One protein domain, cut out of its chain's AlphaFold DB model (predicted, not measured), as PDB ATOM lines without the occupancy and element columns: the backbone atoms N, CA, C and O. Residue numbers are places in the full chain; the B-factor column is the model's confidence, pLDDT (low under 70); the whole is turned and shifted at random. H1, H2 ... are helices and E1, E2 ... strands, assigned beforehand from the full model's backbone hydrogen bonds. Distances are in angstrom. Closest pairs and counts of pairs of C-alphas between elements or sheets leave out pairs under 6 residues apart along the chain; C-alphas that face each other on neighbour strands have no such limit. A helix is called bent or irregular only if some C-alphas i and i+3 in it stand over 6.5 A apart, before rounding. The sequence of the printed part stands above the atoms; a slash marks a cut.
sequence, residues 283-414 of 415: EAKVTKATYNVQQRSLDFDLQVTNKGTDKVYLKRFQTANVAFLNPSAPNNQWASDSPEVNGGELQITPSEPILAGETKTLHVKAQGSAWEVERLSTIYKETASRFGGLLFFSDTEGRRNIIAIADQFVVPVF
ATOM      1  N   GLU A 283     228.338 223.678 199.085       94.25
ATOM      2  CA  GLU A 283     226.964 223.210 198.961       94.25
ATOM      3  C   GLU A 283     226.705 222.165 200.031       94.25
ATOM      4  O   GLU A 283     227.521 221.270 200.233       94.25
ATOM      5  N   ALA A 284     225.577 222.268 200.723       93.88
ATOM      6  CA  ALA A 284     225.216 221.316 201.754       93.88
ATOM      7  C   ALA A 284     223.735 220.974 201.663       93.88
ATOM      8  O   ALA A 284     222.889 221.845 201.455       93.88
ATOM      9  N   LYS A 285     223.427 219.692 201.841       94.62
ATOM     10  CA  LYS A 285     222.065 219.175 201.856       94.62
ATOM     11  C   LYS A 285     221.895 218.235 203.034       94.62
ATOM     12  O   LYS A 285     222.676 217.304 203.210       94.62
ATOM     13  N   VAL A 286     220.847 218.463 203.817       96.31
ATOM     14  CA  VAL A 286     220.436 217.522 204.860       96.31
ATOM     15  C   VAL A 286     219.764 216.328 204.185       96.31
ATOM     16  O   VAL A 286     218.850 216.502 203.379       96.31
ATOM     17  N   THR A 287     220.240 215.121 204.477       94.75
ATOM     18  CA  THR A 287     219.698 213.876 203.909       94.75
ATOM     19  C   THR A 287     218.759 213.165 204.872       94.75
ATOM     20  O   THR A 287     217.808 212.521 204.437       94.75
ATOM     21  N   LYS A 288     219.010 213.287 206.175       95.12
ATOM     22  CA  LYS A 288     218.220 212.670 207.241       95.12
ATOM     23  C   LYS A 288     218.292 213.545 208.485       95.12
ATOM     24  O   LYS A 288     219.352 214.090 208.761       95.12
ATOM     25  N   ALA A 289     217.200 213.650 209.237       96.31
ATOM     26  CA  ALA A 289     217.199 214.298 210.542       96.31
ATOM     27  C   ALA A 289     216.275 213.572 211.527       96.31
ATOM     28  O   ALA A 289     215.184 213.112 211.176       96.31
ATOM     29  N   THR A 290     216.721 213.491 212.772       95.25
ATOM     30  CA  THR A 290     216.030 212.865 213.897       95.25
ATOM     31  C   THR A 290     216.147 213.751 215.124       95.25
ATOM     32  O   THR A 290     217.214 214.295 215.394       95.25
ATOM     33  N   TYR A 291     215.067 213.879 215.889       94.31
ATOM     34  CA  TYR A 291     215.097 214.557 217.182       94.31
ATOM     35  C   TYR A 291     214.916 213.526 218.293       94.31
ATOM     36  O   TYR A 291     213.849 212.920 218.405       94.31
ATOM     37  N   ASN A 292     215.955 213.318 219.100       93.69
ATOM     38  CA  ASN A 292     215.904 212.404 220.233       93.69
ATOM     39  C   ASN A 292     215.342 213.135 221.460       93.69
ATOM     40  O   ASN A 292     215.966 214.056 222.001       93.69
ATOM     41  N   VAL A 293     214.150 212.721 221.897       88.94
ATOM     42  CA  VAL A 293     213.394 213.432 222.933       88.94
ATOM     43  C   VAL A 293     214.051 213.306 224.309       88.94
ATOM     44  O   VAL A 293     214.147 214.315 225.005       88.94
ATOM     45  N   GLN A 294     214.547 212.124 224.707       87.31
ATOM     46  CA  GLN A 294     215.215 211.974 226.009       87.31
ATOM     47  C   GLN A 294     216.618 212.583 226.027       87.31
ATOM     48  O   GLN A 294     217.008 213.193 227.023       87.31
ATOM     49  N   GLN A 295     217.381 212.444 224.938       89.38
ATOM     50  CA  GLN A 295     218.755 212.953 224.866       89.38
ATOM     51  C   GLN A 295     218.833 214.465 224.636       89.38
ATOM     52  O   GLN A 295     219.910 215.038 224.827       89.38
ATOM     53  N   ARG A 296     217.718 215.112 224.261       91.75
ATOM     54  CA  ARG A 296     217.646 216.553 223.957       91.75
ATOM     55  C   ARG A 296     218.619 216.918 222.840       91.75
ATOM     56  O   ARG A 296     219.429 217.840 222.976       91.75
ATOM     57  N   SER A 297     218.580 216.135 221.766       94.31
ATOM     58  CA  SER A 297     219.489 216.296 220.639       94.31
ATOM     59  C   SER A 297     218.756 216.287 219.309       94.31
ATOM     60  O   SER A 297     217.831 215.504 219.083       94.31
ATOM     61  N   LEU A 298     219.184 217.193 218.432       95.75
ATOM     62  CA  LEU A 298     218.870 217.141 217.017       95.75
ATOM     63  C   LEU A 298     220.071 216.541 216.289       95.75
ATOM     64  O   LEU A 298     221.154 217.133 216.277       95.75
ATOM     65  N   ASP A 299     219.844 215.396 215.662       96.31
ATOM     66  CA  ASP A 299     220.858 214.608 214.977       96.31
ATOM     67  C   ASP A 299     220.502 214.599 213.486       96.31
ATOM     68  O   ASP A 299     219.377 214.256 213.117       96.31
ATOM     69  N   PHE A 300     221.417 215.006 212.610       97.19
ATOM     70  CA  PHE A 300     221.162 215.051 211.172       97.19
ATOM     71  C   PHE A 300     222.396 214.729 210.336       97.19
ATOM     72  O   PHE A 300     223.521 215.087 210.675       97.19
ATOM     73  N   ASP A 301     222.157 214.081 209.200       97.19
ATOM     74  CA  ASP A 301     223.180 213.769 208.212       97.19
ATOM     75  C   ASP A 301     223.220 214.876 207.163       97.19
ATOM     76  O   ASP A 301     222.196 215.263 206.588       97.19
ATOM     77  N   LEU A 302     224.417 215.384 206.915       96.88
ATOM     78  CA  LEU A 302     224.685 216.503 206.038       96.88
ATOM     79  C   LEU A 302     225.649 216.066 204.938       96.88
ATOM     80  O   LEU A 302     226.827 215.823 205.190       96.88
ATOM     81  N   GLN A 303     225.165 216.000 203.703       97.06
ATOM     82  CA  GLN A 303     226.020 215.828 202.537       97.06
ATOM     83  C   GLN A 303     226.569 217.193 202.133       97.06
ATOM     84  O   GLN A 303     225.807 218.068 201.721       97.06
ATOM     85  N   VAL A 304     227.880 217.378 202.258       96.62
ATOM     86  CA  VAL A 304     228.568 218.640 201.979       96.62
ATOM     87  C   VAL A 304     229.525 218.457 200.813       96.62
ATOM     88  O   VAL A 304     230.293 217.504 200.799       96.62
ATOM     89  N   THR A 305     229.508 219.375 199.854       96.81
ATOM     90  CA  THR A 305     230.490 219.461 198.769       96.81
ATOM     91  C   THR A 305     231.216 220.791 198.857       96.81
ATOM     92  O   THR A 305     230.593 221.852 198.771       96.81
ATOM     93  N   ASN A 306     232.533 220.741 199.024       96.00
ATOM     94  CA  ASN A 306     233.373 221.930 199.008       96.00
ATOM     95  C   ASN A 306     233.780 222.255 197.566       96.00
ATOM     96  O   ASN A 306     234.553 221.532 196.947       96.00
ATOM     97  N   LYS A 307     233.255 223.355 197.032       94.44
ATOM     98  CA  LYS A 307     233.573 223.880 195.695       94.44
ATOM     99  C   LYS A 307     234.705 224.911 195.713       94.44
ATOM    100  O   LYS A 307     235.074 225.422 194.659       94.44
ATOM    101  N   GLY A 308     235.208 225.254 196.895       91.38
ATOM    102  CA  GLY A 308     236.322 226.172 197.074       91.38
ATOM    103  C   GLY A 308     237.679 225.530 196.803       91.38
ATOM    104  O   GLY A 308     237.795 224.345 196.494       91.38
ATOM    105  N   THR A 309     238.719 226.347 196.947       91.31
ATOM    106  CA  THR A 309     240.130 225.954 196.811       91.31
ATOM    107  C   THR A 309     240.774 225.546 198.131       91.31
ATOM    108  O   THR A 309     241.789 224.856 198.126       91.31
ATOM    109  N   ASP A 310     240.180 225.952 199.254       92.31
ATOM    110  CA  ASP A 310     240.703 225.735 200.600       92.31
ATOM    111  C   ASP A 310     239.859 224.725 201.371       92.31
ATOM    112  O   ASP A 310     238.691 224.488 201.061       92.31
ATOM    113  N   LYS A 311     240.446 224.133 202.413       93.69
ATOM    114  CA  LYS A 311     239.716 223.244 203.321       93.69
ATOM    115  C   LYS A 311     238.693 224.033 204.144       93.69
ATOM    116  O   LYS A 311     238.999 225.123 204.633       93.69
ATOM    117  N   VAL A 312     237.507 223.466 204.345       94.94
ATOM    118  CA  VAL A 312     236.393 224.128 205.040       94.94
ATOM    119  C   VAL A 312     235.968 223.376 206.295       94.94
ATOM    120  O   VAL A 312     236.046 222.149 206.377       94.94
ATOM    121  N   TYR A 313     235.484 224.134 207.274       94.81
ATOM    122  CA  TYR A 313     234.978 223.637 208.547       94.81
ATOM    123  C   TYR A 313     233.528 224.078 208.728       94.81
ATOM    124  O   TYR A 313     233.218 225.259 208.557       94.81
ATOM    125  N   LEU A 314     232.651 223.162 209.142       95.94
ATOM    126  CA  LEU A 314     231.357 223.539 209.709       95.94
ATOM    127  C   LEU A 314     231.608 224.111 211.109       95.94
ATOM    128  O   LEU A 314     231.995 223.377 212.017       95.94
ATOM    129  N   LYS A 315     231.437 225.424 211.271       95.06
ATOM    130  CA  LYS A 315     231.702 226.141 212.526       95.06
ATOM    131  C   LYS A 315     230.502 226.187 213.447       95.06
ATOM    132  O   LYS A 315     230.651 226.052 214.658       95.06
ATOM    133  N   ARG A 316     229.323 226.436 212.891       95.69
ATOM    134  CA  ARG A 316     228.135 226.712 213.694       95.69
ATOM    135  C   ARG A 316     226.891 226.177 213.016       95.69
ATOM    136  O   ARG A 316     226.731 226.334 211.807       95.69
ATOM    137  N   PHE A 317     226.000 225.621 213.821       97.56
ATOM    138  CA  PHE A 317     224.593 225.472 213.483       97.56
ATOM    139  C   PHE A 317     223.799 226.424 214.376       97.56
ATOM    140  O   PHE A 317     223.990 226.433 215.591       97.56
ATOM    141  N   GLN A 318     222.953 227.257 213.778       97.06
ATOM    142  CA  GLN A 318     222.122 228.215 214.498       97.06
ATOM    143  C   GLN A 318     220.664 228.041 214.114       97.06
ATOM    144  O   GLN A 318     220.340 227.965 212.932       97.06
ATOM    145  N   THR A 319     219.782 228.022 215.101       96.19
ATOM    146  CA  THR A 319     218.342 227.930 214.879       96.19
ATOM    147  C   THR A 319     217.597 228.602 216.021       96.19
ATOM    148  O   THR A 319     217.982 228.442 217.176       96.19
ATOM    149  N   ALA A 320     216.558 229.384 215.714       94.19
ATOM    150  CA  ALA A 320     215.700 230.023 216.720       94.19
ATOM    151  C   ALA A 320     216.487 230.760 217.833       94.19
ATOM    152  O   ALA A 320     216.171 230.640 219.016       94.19
ATOM    153  N   ASN A 321     217.530 231.505 217.449       93.62
ATOM    154  CA  ASN A 321     218.467 232.228 218.332       93.62
ATOM    155  C   ASN A 321     219.377 231.353 219.213       93.62
ATOM    156  O   ASN A 321     220.136 231.898 220.011       93.62
ATOM    157  N   VAL A 322     219.346 230.028 219.065       95.81
ATOM    158  CA  VAL A 322     220.267 229.092 219.720       95.81
ATOM    159  C   VAL A 322     221.401 228.755 218.763       95.81
ATOM    160  O   VAL A 322     221.156 228.356 217.625       95.81
ATOM    161  N   ALA A 323     222.643 228.892 219.219       96.69
ATOM    162  CA  ALA A 323     223.831 228.593 218.427       96.69
ATOM    163  C   ALA A 323     224.654 227.461 219.055       96.69
ATOM    164  O   ALA A 323     225.042 227.534 220.219       96.69
ATOM    165  N   PHE A 324     224.949 226.438 218.255       97.25
ATOM    166  CA  PHE A 324     225.814 225.310 218.594       97.25
ATOM    167  C   PHE A 324     227.138 225.460 217.852       97.25
ATOM    168  O   PHE A 324     227.142 225.634 216.628       97.25
ATOM    169  N   LEU A 325     228.259 225.400 218.570       96.25
ATOM    170  CA  LEU A 325     229.588 225.660 218.011       96.25
ATOM    171  C   LEU A 325     230.410 224.379 217.905       96.25
ATOM    172  O   LEU A 325     230.485 223.616 218.858       96.25
ATOM    173  N   ASN A 326     231.064 224.161 216.766       95.38
ATOM    174  CA  ASN A 326     232.015 223.066 216.593       95.38
ATOM    175  C   ASN A 326     233.357 223.410 217.268       95.38
ATOM    176  O   ASN A 326     234.075 224.270 216.742       95.38
ATOM    177  N   PRO A 327     233.750 222.731 218.359       92.31
ATOM    178  CA  PRO A 327     235.007 223.014 219.051       92.31
ATOM    179  C   PRO A 327     236.248 222.620 218.233       92.31
ATOM    180  O   PRO A 327     237.334 223.139 218.477       92.31
ATOM    181  N   SER A 328     236.104 221.733 217.240       89.25
ATOM    182  CA  SER A 328     237.210 221.291 216.376       89.25
ATOM    183  C   SER A 328     237.563 222.310 215.287       89.25
ATOM    184  O   SER A 328     238.605 222.197 214.641       89.25
ATOM    185  N   ALA A 329     236.698 223.299 215.043       90.62
ATOM    186  CA  ALA A 329     236.960 224.325 214.048       90.62
ATOM    187  C   ALA A 329     237.917 225.407 214.600       90.62
ATOM    188  O   ALA A 329     237.737 225.864 215.732       90.62
ATOM    189  N   PRO A 330     238.896 225.891 213.811       87.38
ATOM    190  CA  PRO A 330     239.860 226.886 214.285       87.38
ATOM    191  C   PRO A 330     239.206 228.195 214.753       87.38
ATOM    192  O   PRO A 330     238.354 228.754 214.051       87.38
ATOM    193  N   ASN A 331     239.660 228.713 215.902       86.50
ATOM    194  CA  ASN A 331     239.210 229.976 216.507       86.50
ATOM    195  C   ASN A 331     237.681 230.066 216.665       86.50
ATOM    196  O   ASN A 331     237.079 231.093 216.351       86.50
ATOM    197  N   ASN A 332     237.040 228.975 217.093       90.44
ATOM    198  CA  ASN A 332     235.587 228.877 217.194       90.44
ATOM    199  C   ASN A 332     235.137 228.681 218.648       90.44
ATOM    200  O   ASN A 332     234.759 227.587 219.060       90.44
ATOM    201  N   GLN A 333     235.223 229.752 219.436       90.38
ATOM    202  CA  GLN A 333     234.812 229.772 220.841       90.38
ATOM    203  C   GLN A 333     233.565 230.633 221.033       90.38
ATOM    204  O   GLN A 333     233.297 231.545 220.249       90.38
ATOM    205  N   TRP A 334     232.808 230.342 222.091       92.50
ATOM    206  CA  TRP A 334     231.644 231.138 222.460       92.50
ATOM    207  C   TRP A 334     232.068 232.543 222.891       92.50
ATOM    208  O   TRP A 334     232.908 232.696 223.779       92.50
ATOM    209  N   ALA A 335     231.472 233.566 222.282       90.25
ATOM    210  CA  ALA A 335     231.735 234.950 222.646       90.25
ATOM    211  C   ALA A 335     230.949 235.319 223.915       90.25
ATOM    212  O   ALA A 335     229.751 235.055 224.015       90.25
ATOM    213  N   SER A 336     231.608 235.933 224.900       86.00
ATOM    214  CA  SER A 336     230.970 236.298 226.175       86.00
ATOM    215  C   SER A 336     229.861 237.342 226.026       86.00
ATOM    216  O   SER A 336     228.980 237.428 226.874       86.00
ATOM    217  N   ASP A 337     229.923 238.141 224.964       86.00
ATOM    218  CA  ASP A 337     228.979 239.197 224.605       86.00
ATOM    219  C   ASP A 337     227.944 238.748 223.556       86.00
ATOM    220  O   ASP A 337     227.187 239.579 223.051       86.00
ATOM    221  N   SER A 338     227.891 237.453 223.215       90.44
ATOM    222  CA  SER A 338     226.924 236.947 222.236       90.44
ATOM    223  C   SER A 338     225.495 237.117 222.768       90.44
ATOM    224  O   SER A 338     225.199 236.625 223.860       90.44
ATOM    225  N   PRO A 339     224.589 237.774 222.020       92.56
ATOM    226  CA  PRO A 339     223.186 237.885 222.414       92.56
ATOM    227  C   PRO A 339     222.372 236.612 222.138       92.56
ATOM    228  O   PRO A 339     221.236 236.492 222.593       92.56
ATOM    229  N   GLU A 340     222.906 235.686 221.341       93.31
ATOM    230  CA  GLU A 340     222.323 234.367 221.110       93.31
ATOM    231  C   GLU A 340     222.396 233.484 222.367       93.31
ATOM    232  O   GLU A 340     223.217 233.681 223.261       93.31
ATOM    233  N   VAL A 341     221.554 232.453 222.425       93.38
ATOM    234  CA  VAL A 341     221.602 231.442 223.484       93.38
ATOM    235  C   VAL A 341     222.665 230.402 223.136       93.38
ATOM    236  O   VAL A 341     222.658 229.838 222.038       93.38
ATOM    237  N   ASN A 342     223.563 230.116 224.080       94.62
ATOM    238  CA  ASN A 342     224.559 229.062 223.910       94.62
ATOM    239  C   ASN A 342     223.885 227.687 223.926       94.62
ATOM    240  O   ASN A 342     223.382 227.242 224.959       94.62
ATOM    241  N   GLY A 343     223.874 227.025 222.770       93.88
ATOM    242  CA  GLY A 343     223.333 225.682 222.600       93.88
ATOM    243  C   GLY A 343     224.249 224.579 223.125       93.88
ATOM    244  O   GLY A 343     223.768 223.490 223.427       93.88
ATOM    245  N   GLY A 344     225.544 224.863 223.277       94.12
ATOM    246  CA  GLY A 344     226.582 223.886 223.586       94.12
ATOM    247  C   GLY A 344     227.424 223.514 222.365       94.12
ATOM    248  O   GLY A 344     227.457 224.218 221.350       94.12
ATOM    249  N   GLU A 345     228.141 222.401 222.484       94.88
ATOM    250  CA  GLU A 345     229.038 221.916 221.438       94.88
ATOM    251  C   GLU A 345     228.268 221.223 220.309       94.88
ATOM    252  O   GLU A 345     227.361 220.420 220.532       94.88
ATOM    253  N   LEU A 346     228.666 221.521 219.075       95.81
ATOM    254  CA  LEU A 346     228.223 220.826 217.878       95.81
ATOM    255  C   LEU A 346     229.149 219.634 217.640       95.81
ATOM    256  O   LEU A 346     230.310 219.807 217.260       95.81
ATOM    257  N   GLN A 347     228.637 218.427 217.854       95.88
ATOM    258  CA  GLN A 347     229.380 217.195 217.616       95.88
ATOM    259  C   GLN A 347     229.281 216.838 216.133       95.88
ATOM    260  O   GLN A 347     228.185 216.786 215.574       95.88
ATOM    261  N   ILE A 348     230.422 216.610 215.484       96.50
ATOM    262  CA  ILE A 348     230.488 216.319 214.049       96.50
ATOM    263  C   ILE A 348     231.329 215.069 213.840       96.50
ATOM    264  O   ILE A 348     232.456 214.991 214.327       96.50
ATOM    265  N   THR A 349     230.784 214.099 213.112       95.75
ATOM    266  CA  THR A 349     231.483 212.868 212.739       95.75
ATOM    267  C   THR A 349     231.401 212.645 211.226       95.75
ATOM    268  O   THR A 349     230.298 212.572 210.692       95.75
ATOM    269  N   PRO A 350     232.528 212.491 210.520       93.94
ATOM    270  CA  PRO A 350     233.891 212.609 211.031       93.94
ATOM    271  C   PRO A 350     234.290 214.094 211.218       93.94
ATOM    272  O   PRO A 350     233.706 214.979 210.590       93.94
ATOM    273  N   SER A 351     235.233 214.389 212.121       89.25
ATOM    274  CA  SER A 351     235.536 215.767 212.562       89.25
ATOM    275  C   SER A 351     236.612 216.477 211.733       89.25
ATOM    276  O   SER A 351     236.868 217.667 211.945       89.25
ATOM    277  N   GLU A 352     237.249 215.782 210.783       91.88
ATOM    278  CA  GLU A 352     238.276 216.387 209.933       91.88
ATOM    279  C   GLU A 352     237.647 217.379 208.944       91.88
ATOM    280  O   GLU A 352     236.511 217.170 208.497       91.88
ATOM    281  N   PRO A 353     238.386 218.435 208.551       93.12
ATOM    282  CA  PRO A 353     237.910 219.386 207.553       93.12
ATOM    283  C   PRO A 353     237.529 218.711 206.235       93.12
ATOM    284  O   PRO A 353     238.055 217.656 205.882       93.12
ATOM    285  N   ILE A 354     236.652 219.376 205.487       95.19
ATOM    286  CA  ILE A 354     236.277 218.973 204.133       95.19
ATOM    287  C   ILE A 354     237.284 219.607 203.172       95.19
ATOM    288  O   ILE A 354     237.417 220.835 203.122       95.19
ATOM    289  N   LEU A 355     238.025 218.786 202.437       95.94
ATOM    290  CA  LEU A 355     239.056 219.233 201.505       95.94
ATOM    291  C   LEU A 355     238.440 219.884 200.260       95.94
ATOM    292  O   LEU A 355     237.252 219.742 199.981       95.94
ATOM    293  N   ALA A 356     239.243 220.644 199.519       95.56
ATOM    294  CA  ALA A 356     238.813 221.278 198.276       95.56
ATOM    295  C   ALA A 356     238.354 220.231 197.246       95.56
ATOM    296  O   ALA A 356     239.044 219.239 197.019       95.56
ATOM    297  N   GLY A 357     237.185 220.438 196.638       94.44
ATOM    298  CA  GLY A 357     236.573 219.502 195.689       94.44
ATOM    299  C   GLY A 357     235.980 218.231 196.312       94.44
ATOM    300  O   GLY A 357     235.391 217.428 195.591       94.44
ATOM    301  N   GLU A 358     236.116 218.024 197.626       96.12
ATOM    302  CA  GLU A 358     235.618 216.831 198.309       96.12
ATOM    303  C   GLU A 358     234.106 216.927 198.566       96.12
ATOM    304  O   GLU A 358     233.595 217.951 199.034       96.12
ATOM    305  N   THR A 359     233.398 215.823 198.315       96.94
ATOM    306  CA  THR A 359     232.050 215.589 198.843       96.94
ATOM    307  C   THR A 359     232.142 214.649 200.038       96.94
ATOM    308  O   THR A 359     232.584 213.509 199.901       96.94
ATOM    309  N   LYS A 360     231.683 215.110 201.201       95.69
ATOM    310  CA  LYS A 360     231.754 214.387 202.471       95.69
ATOM    311  C   LYS A 360     230.384 214.360 203.139       95.69
ATOM    312  O   LYS A 360     229.677 215.367 203.159       95.69
ATOM    313  N   THR A 361     230.013 213.215 203.701       97.19
ATOM    314  CA  THR A 361     228.818 213.100 204.546       97.19
ATOM    315  C   THR A 361     229.232 213.270 205.999       97.19
ATOM    316  O   THR A 361     230.085 212.532 206.489       97.19
ATOM    317  N   LEU A 362     228.632 214.246 206.674       97.06
ATOM    318  CA  LEU A 362     228.851 214.540 208.082       97.06
ATOM    319  C   LEU A 362     227.607 214.155 208.877       97.06
ATOM    320  O   LEU A 362     226.511 214.600 208.552       97.06
ATOM    321  N   HIS A 363     227.776 213.389 209.943       97.69
ATOM    322  CA  HIS A 363     226.775 213.240 210.983       97.69
ATOM    323  C   HIS A 363     226.944 214.377 211.992       97.69
ATOM    324  O   HIS A 363     228.013 214.529 212.588       97.69
ATOM    325  N   VAL A 364     225.910 215.194 212.157       97.56
ATOM    326  CA  VAL A 364     225.912 216.376 213.018       97.56
ATOM    327  C   VAL A 364     224.931 216.162 214.159       97.56
ATOM    328  O   VAL A 364     223.751 215.917 213.928       97.56
ATOM    329  N   LYS A 365     225.409 216.306 215.393       97.19
ATOM    330  CA  LYS A 365     224.613 216.194 216.612       97.19
ATOM    331  C   LYS A 365     224.688 217.493 217.406       97.19
ATOM    332  O   LYS A 365     225.738 217.869 217.931       97.19
ATOM    333  N   ALA A 366     223.557 218.188 217.478       96.69
ATOM    334  CA  ALA A 366     223.367 219.397 218.269       96.69
ATOM    335  C   ALA A 366     222.630 219.029 219.560       96.69
ATOM    336  O   ALA A 366     221.402 218.929 219.575       96.69
ATOM    337  N   GLN A 367     223.377 218.802 220.640       94.56
ATOM    338  CA  GLN A 367     222.837 218.372 221.930       94.56
ATOM    339  C   GLN A 367     223.029 219.458 222.987       94.56
ATOM    340  O   GLN A 367     224.117 220.009 223.125       94.56
ATOM    341  N   GLY A 368     221.988 219.735 223.773       91.69
ATOM    342  CA  GLY A 368     222.095 220.706 224.857       91.69
ATOM    343  C   GLY A 368     220.779 221.004 225.563       91.69
ATOM    344  O   GLY A 368     219.692 220.770 225.034       91.69
ATOM    345  N   SER A 369     220.870 221.566 226.769       90.94
ATOM    346  CA  SER A 369     219.697 221.983 227.553       90.94
ATOM    347  C   SER A 369     218.911 223.121 226.893       90.94
ATOM    348  O   SER A 369     217.713 223.253 227.146       90.94
ATOM    349  N   ALA A 370     219.547 223.898 226.008       91.81
ATOM    350  CA  ALA A 370     218.911 224.982 225.266       91.81
ATOM    351  C   ALA A 370     217.683 224.515 224.465       91.81
ATOM    352  O   ALA A 370     216.710 225.258 224.380       91.81
ATOM    353  N   TRP A 371     217.666 223.270 223.964       91.75
ATOM    354  CA  TRP A 371     216.498 222.706 223.277       91.75
ATOM    355  C   TRP A 371     215.236 222.722 224.145       91.75
ATOM    356  O   TRP A 371     214.152 223.030 223.659       91.75
ATOM    357  N   GLU A 372     215.358 222.426 225.438       88.88
ATOM    358  CA  GLU A 372     214.222 222.444 226.360       88.88
ATOM    359  C   GLU A 372     213.961 223.829 226.942       88.88
ATOM    360  O   GLU A 372     212.807 224.253 227.006       88.88
ATOM    361  N   VAL A 373     215.020 224.541 227.343       90.19
ATOM    362  CA  VAL A 373     214.923 225.880 227.948       90.19
ATOM    363  C   VAL A 373     214.252 226.852 226.982       90.19
ATOM    364  O   VAL A 373     213.343 227.583 227.375       90.19
ATOM    365  N   GLU A 374     214.626 226.792 225.703       90.75
ATOM    366  CA  GLU A 374     214.021 227.599 224.643       90.75
ATOM    367  C   GLU A 374     212.768 226.951 224.034       90.75
ATOM    368  O   GLU A 374     212.188 227.481 223.085       90.75
ATOM    369  N   ARG A 375     212.305 225.825 224.595       91.88
ATOM    370  CA  ARG A 375     211.114 225.058 224.181       91.88
ATOM    371  C   ARG A 375     211.127 224.611 222.717       91.88
ATOM    372  O   ARG A 375     210.085 224.287 222.157       91.88
ATOM    373  N   LEU A 376     212.307 224.527 222.113       92.19
ATOM    374  CA  LEU A 376     212.523 224.000 220.767       92.19
ATOM    375  C   LEU A 376     212.251 222.492 220.688       92.19
ATOM    376  O   LEU A 376     211.863 221.980 219.644       92.19
ATOM    377  N   SER A 377     212.360 221.795 221.821       89.25
ATOM    378  CA  SER A 377     211.980 220.392 221.968       89.25
ATOM    379  C   SER A 377     210.509 220.127 221.662       89.25
ATOM    380  O   SER A 377     210.144 218.985 221.434       89.25
ATOM    381  N   THR A 378     209.651 221.148 221.634       86.94
ATOM    382  CA  THR A 378     208.227 220.981 221.315       86.94
ATOM    383  C   THR A 378     207.945 220.734 219.833       86.94
ATOM    384  O   THR A 378     206.813 220.397 219.511       86.94
ATOM    385  N   ILE A 379     208.964 220.768 218.965       86.50
ATOM    386  CA  ILE A 379     208.867 220.475 217.525       86.50
ATOM    387  C   ILE A 379     208.112 219.174 217.199       86.50
ATOM    388  O   ILE A 379     207.369 219.117 216.225       86.50
ATOM    389  N   TYR A 380     208.235 218.133 218.032       85.19
ATOM    390  CA  TYR A 380     207.525 216.863 217.818       85.19
ATOM    391  C   TYR A 380     206.033 216.910 218.189       85.19
ATOM    392  O   TYR A 380     205.301 215.966 217.901       85.19
ATOM    393  N   LYS A 381     205.585 217.967 218.878       86.44
ATOM    394  CA  LYS A 381     204.183 218.208 219.258       86.44
ATOM    395  C   LYS A 381     203.463 219.137 218.281       86.44
ATOM    396  O   LYS A 381     202.261 219.345 218.428       86.44
ATOM    397  N   GLU A 382     204.189 219.728 217.339       86.19
ATOM    398  CA  GLU A 382     203.656 220.688 216.378       86.19
ATOM    399  C   GLU A 382     203.070 219.981 215.154       86.19
ATOM    400  O   GLU A 382     203.362 218.818 214.872       86.19
ATOM    401  N   THR A 383     202.212 220.686 214.416       81.62
ATOM    402  CA  THR A 383     201.477 220.138 213.263       81.62
ATOM    403  C   THR A 383     202.389 219.707 212.114       81.62
ATOM    404  O   THR A 383     202.011 218.834 211.332       81.62
ATOM    405  N   ALA A 384     203.599 220.265 212.033       82.00
ATOM    406  CA  ALA A 384     204.632 219.848 211.097       82.00
ATOM    407  C   ALA A 384     205.978 219.659 211.815       82.00
ATOM    408  O   ALA A 384     206.648 220.622 212.183       82.00
ATOM    409  N   SER A 385     206.404 218.398 211.946       87.75
ATOM    410  CA  SER A 385     207.711 218.016 212.504       87.75
ATOM    411  C   SER A 385     208.833 218.310 211.503       87.75
ATOM    412  O   SER A 385     209.320 217.427 210.787       87.75
ATOM    413  N   ARG A 386     209.193 219.589 211.385       91.25
ATOM    414  CA  ARG A 386     210.239 220.074 210.482       91.25
ATOM    415  C   ARG A 386     211.082 221.143 211.152       91.25
ATOM    416  O   ARG A 386     210.546 221.994 211.855       91.25
ATOM    417  N   PHE A 387     212.382 221.143 210.880       93.88
ATOM    418  CA  PHE A 387     213.305 222.148 211.400       93.88
ATOM    419  C   PHE A 387     213.892 223.015 210.291       93.88
ATOM    420  O   PHE A 387     213.891 222.655 209.110       93.88
ATOM    421  N   GLY A 388     214.408 224.161 210.716       95.19
ATOM    422  CA  GLY A 388     215.198 225.059 209.895       95.19
ATOM    423  C   GLY A 388     216.313 225.705 210.709       95.19
ATOM    424  O   GLY A 388     216.454 225.447 211.908       95.19
ATOM    425  N   GLY A 389     217.138 226.507 210.051       96.12
ATOM    426  CA  GLY A 389     218.262 227.202 210.661       96.12
ATOM    427  C   GLY A 389     219.344 227.556 209.647       96.12
ATOM    428  O   GLY A 389     219.163 227.423 208.437       96.12
ATOM    429  N   LEU A 390     220.488 227.996 210.153       96.88
ATOM    430  CA  LEU A 390     221.649 228.408 209.373       96.88
ATOM    431  C   LEU A 390     222.862 227.549 209.737       96.88
ATOM    432  O   LEU A 390     223.195 227.380 210.913       96.88
ATOM    433  N   LEU A 391     223.549 227.041 208.719       96.81
ATOM    434  CA  LEU A 391     224.864 226.419 208.827       96.81
ATOM    435  C   LEU A 391     225.924 227.439 208.427       96.81
ATOM    436  O   LEU A 391     225.837 228.035 207.357       96.81
ATOM    437  N   PHE A 392     226.940 227.611 209.264       95.75
ATOM    438  CA  PHE A 392     228.052 228.516 208.997       95.75
ATOM    439  C   PHE A 392     229.304 227.701 208.723       95.75
ATOM    440  O   PHE A 392     229.835 227.043 209.622       95.75
ATOM    441  N   PHE A 393     229.786 227.783 207.493       95.19
ATOM    442  CA  PHE A 393     231.066 227.237 207.080       95.19
ATOM    443  C   PHE A 393     232.113 228.339 207.049       95.19
ATOM    444  O   PHE A 393     231.802 229.485 206.721       95.19
ATOM    445  N   SER A 394     233.359 227.996 207.350       92.69
ATOM    446  CA  SER A 394     234.486 228.875 207.056       92.69
ATOM    447  C   SER A 394     235.668 228.100 206.509       92.69
ATOM    448  O   SER A 394     235.887 226.949 206.894       92.69
ATOM    449  N   ASP A 395     236.467 228.757 205.685       88.81
ATOM    450  CA  ASP A 395     237.787 228.264 205.307       88.81
ATOM    451  C   ASP A 395     238.884 228.728 206.283       88.81
ATOM    452  O   ASP A 395     238.611 229.295 207.348       88.81
ATOM    453  N   THR A 396     240.140 228.443 205.936       83.44
ATOM    454  CA  THR A 396     241.330 228.853 206.692       83.44
ATOM    455  C   THR A 396     241.656 230.341 206.595       83.44
ATOM    456  O   THR A 396     242.319 230.857 207.491       83.44
ATOM    457  N   GLU A 397     241.203 231.025 205.544       81.75
ATOM    458  CA  GLU A 397     241.369 232.476 205.368       81.75
ATOM    459  C   GLU A 397     240.342 233.269 206.195       81.75
ATOM    460  O   GLU A 397     240.446 234.484 206.341       81.75
ATOM    461  N   GLY A 398     239.351 232.573 206.761       82.06
ATOM    462  CA  GLY A 398     238.260 233.162 207.525       82.06
ATOM    463  C   GLY A 398     237.097 233.630 206.653       82.06
ATOM    464  O   GLY A 398     236.160 234.231 207.184       82.06
ATOM    465  N   ARG A 399     237.102 233.328 205.344       87.94
ATOM    466  CA  ARG A 399     235.930 233.559 204.496       87.94
ATOM    467  C   ARG A 399     234.824 232.630 204.966       87.94
ATOM    468  O   ARG A 399     235.048 231.458 205.277       87.94
ATOM    469  N   ARG A 400     233.618 233.178 205.041       90.31
ATOM    470  CA  ARG A 400     232.443 232.494 205.563       90.31
ATOM    471  C   ARG A 400     231.462 232.216 204.436       90.31
ATOM    472  O   ARG A 400     231.316 233.040 203.541       90.31
ATOM    473  N   ASN A 401     230.793 231.072 204.511       93.06
ATOM    474  CA  ASN A 401     229.645 230.748 203.679       93.06
ATOM    475  C   ASN A 401     228.490 230.291 204.578       93.06
ATOM    476  O   ASN A 401     228.689 229.468 205.478       93.06
ATOM    477  N   ILE A 402     227.298 230.836 204.352       94.50
ATOM    478  CA  ILE A 402     226.099 230.557 205.144       94.50
ATOM    479  C   ILE A 402     225.113 229.780 204.286       94.50
ATOM    480  O   ILE A 402     224.707 230.240 203.222       94.50
ATOM    481  N   ILE A 403     224.683 228.622 204.779       94.50
ATOM    482  CA  ILE A 403     223.701 227.778 204.100       94.50
ATOM    483  C   ILE A 403     222.434 227.705 204.940       94.50
ATOM    484  O   ILE A 403     222.466 227.347 206.118       94.50
ATOM    485  N   ALA A 404     221.307 228.020 204.309       95.00
ATOM    486  CA  ALA A 404     219.994 227.937 204.920       95.00
ATOM    487  C   ALA A 404     219.460 226.501 204.875       95.00
ATOM    488  O   ALA A 404     219.248 225.933 203.802       95.00
ATOM    489  N   ILE A 405     219.164 225.937 206.042       94.69
ATOM    490  CA  ILE A 405     218.270 224.790 206.165       94.69
ATOM    491  C   ILE A 405     216.869 225.377 206.296       94.69
ATOM    492  O   ILE A 405     216.504 225.884 207.351       94.69
ATOM    493  N   ALA A 406     216.101 225.382 205.213       84.31
ATOM    494  CA  ALA A 406     214.809 226.065 205.211       84.31
ATOM    495  C   ALA A 406     213.645 225.152 205.617       84.31
ATOM    496  O   ALA A 406     212.743 225.571 206.338       84.31
ATOM    497  N   ASP A 407     213.672 223.895 205.170       83.38
ATOM    498  CA  ASP A 407     212.569 222.972 205.409       83.38
ATOM    499  C   ASP A 407     213.019 221.510 205.393       83.38
ATOM    500  O   ASP A 407     213.112 220.898 204.330       83.38
ATOM    501  N   GLN A 408     213.336 220.948 206.561       92.06
ATOM    502  CA  GLN A 408     213.766 219.553 206.661       92.06
ATOM    503  C   GLN A 408     212.893 218.756 207.612       92.06
ATOM    504  O   GLN A 408     212.652 219.170 208.744       92.06
ATOM    505  N   PHE A 409     212.438 217.595 207.142       91.31
ATOM    506  CA  PHE A 409     211.627 216.685 207.939       91.31
ATOM    507  C   PHE A 409     212.444 216.067 209.069       91.31
ATOM    508  O   PHE A 409     213.560 215.598 208.850       91.31
ATOM    509  N   VAL A 410     211.864 216.052 210.268       92.69
ATOM    510  CA  VAL A 410     212.481 215.502 211.473       92.69
ATOM    511  C   VAL A 410     211.638 214.348 211.976       92.69
ATOM    512  O   VAL A 410     210.447 214.512 212.239       92.69
ATOM    513  N   VAL A 411     212.265 213.188 212.156       93.88
ATOM    514  CA  VAL A 411     211.622 212.040 212.800       93.88
ATOM    515  C   VAL A 411     211.870 212.116 214.312       93.88
ATOM    516  O   VAL A 411     213.031 212.073 214.728       93.88
ATOM    517  N   PRO A 412     210.832 212.236 215.155       92.62
ATOM    518  CA  PRO A 412     211.014 212.146 216.595       92.62
ATOM    519  C   PRO A 412     211.329 210.704 217.004       92.62
ATOM    520  O   PRO A 412     210.712 209.758 216.515       92.62
ATOM    521  N   VAL A 413     212.282 210.552 217.919       93.62
ATOM    522  CA  VAL A 413     212.688 209.268 218.494       93.62
ATOM    523  C   VAL A 413     212.388 209.291 219.992       93.62
ATOM    524  O   VAL A 413     212.790 210.222 220.697       93.62
ATOM    525  N   PHE A 414     211.657 208.273 220.446       89.06
ATOM    526  CA  PHE A 414     211.285 208.038 221.838       89.06
ATOM    527  C   PHE A 414     211.904 206.694 222.241       89.06
ATOM    528  O   PHE A 414     211.361 205.653 221.875       89.06
TER     529      PHE A 414
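This is residues 283 to 414 of the 415 residues of the protein "Particulate methane monooxygenase subunit B" of Methylacidiphilum infernorum (isolate V4) (UniProt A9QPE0). One nine-stranded sheet curls round like part of a flattened barrel and folds back on itself at E2, so that E1 and E9 face the leaf of E8, E7, E3, E4, E5 and E6. Two small helices, H1 and H2, sit at one end, and a long loop, residues 326 to 340, joins E4 to E5. The printed part has 132 residues and is mostly strand, with named elements in the order E1 E2 E3 E4 E5 E6 H1 H2 E7 E8 E9. The sheet is mixed, in the order E8 E7 E3 E4 E5 E6 E2 E1 E9. It is compact, with a radius of gyration of the C-alphas of 14.4 A and spans of 43 by 34 by 22 A.

E1, residues 283 to 292, and E2, residues 297 to 306, form an antiparallel hairpin at 167 degrees, with N 290 and O 299 within hydrogen-bond range at 2.8 A. E3, residues 312 to 319, and E4, residues 322 to 325, form another, with N 319 and O 322 2.9 A apart. E5, residues 341 to 349, pairs staggered: residues 341 to 345 with E4, parallel, N 343 to O 323 2.9 A, and residues 346 to 349 with E6, residues 359 to 367, in a hairpin, N 347 to O 365 3.0 A. E6 is also antiparallel to E2, N 300 to O 364 2.8 A. H1, residues 370 to 373, is on the sheet at a height of 7.9 A, and its Ala 370 has its C-alpha 5.2 A from that of Gly 343, the closest pair with E5. H2, residues 376 to 381, is on the sheet at 7.4 A and only just touches H1, only at the corner, with 3 pairs of C-alphas within 8 A, the closest Trp 371 and Ser 377 at 5.2 A. H2 is irregular, C-alphas 377 and 380 being 7.0 A apart; 0 of 2 O i to N i+4 pairs but 2 of 3 O i to N i+3 pairs are within range, and H1 is too short for an i+4 pair. E7, residues 386 to 395, is antiparallel to E3, N 318 to O 390 2.9 A, and forms a hairpin with E8, residues 400 to 409, N 391 to O 403 2.8 A. E8 bends by 53 degrees at residue 406 and runs on into E9, residues 411 to 413, parallel to E1, N 413 to O 291 2.9 A. The closest C-alphas of E1 and E8 are Ala 289 and Phe 409, 6.6 A.

E1 begins at C-alpha 283 (226.964, 223.210, 198.961); E1 and E2 are each 26.3 A long, E6 25.0 A, E7 29.2 A and E8 26.2 A. E9 ends at C-alpha 413 (212.688, 209.268, 218.494).

The two C-alphas farthest apart, Thr 309 and Lys 381, are 43.1 A apart. The printed part has no cut, and the link from E4 to E5 is long. Its mean pLDDT is 92.8, and no printed residue is under 70.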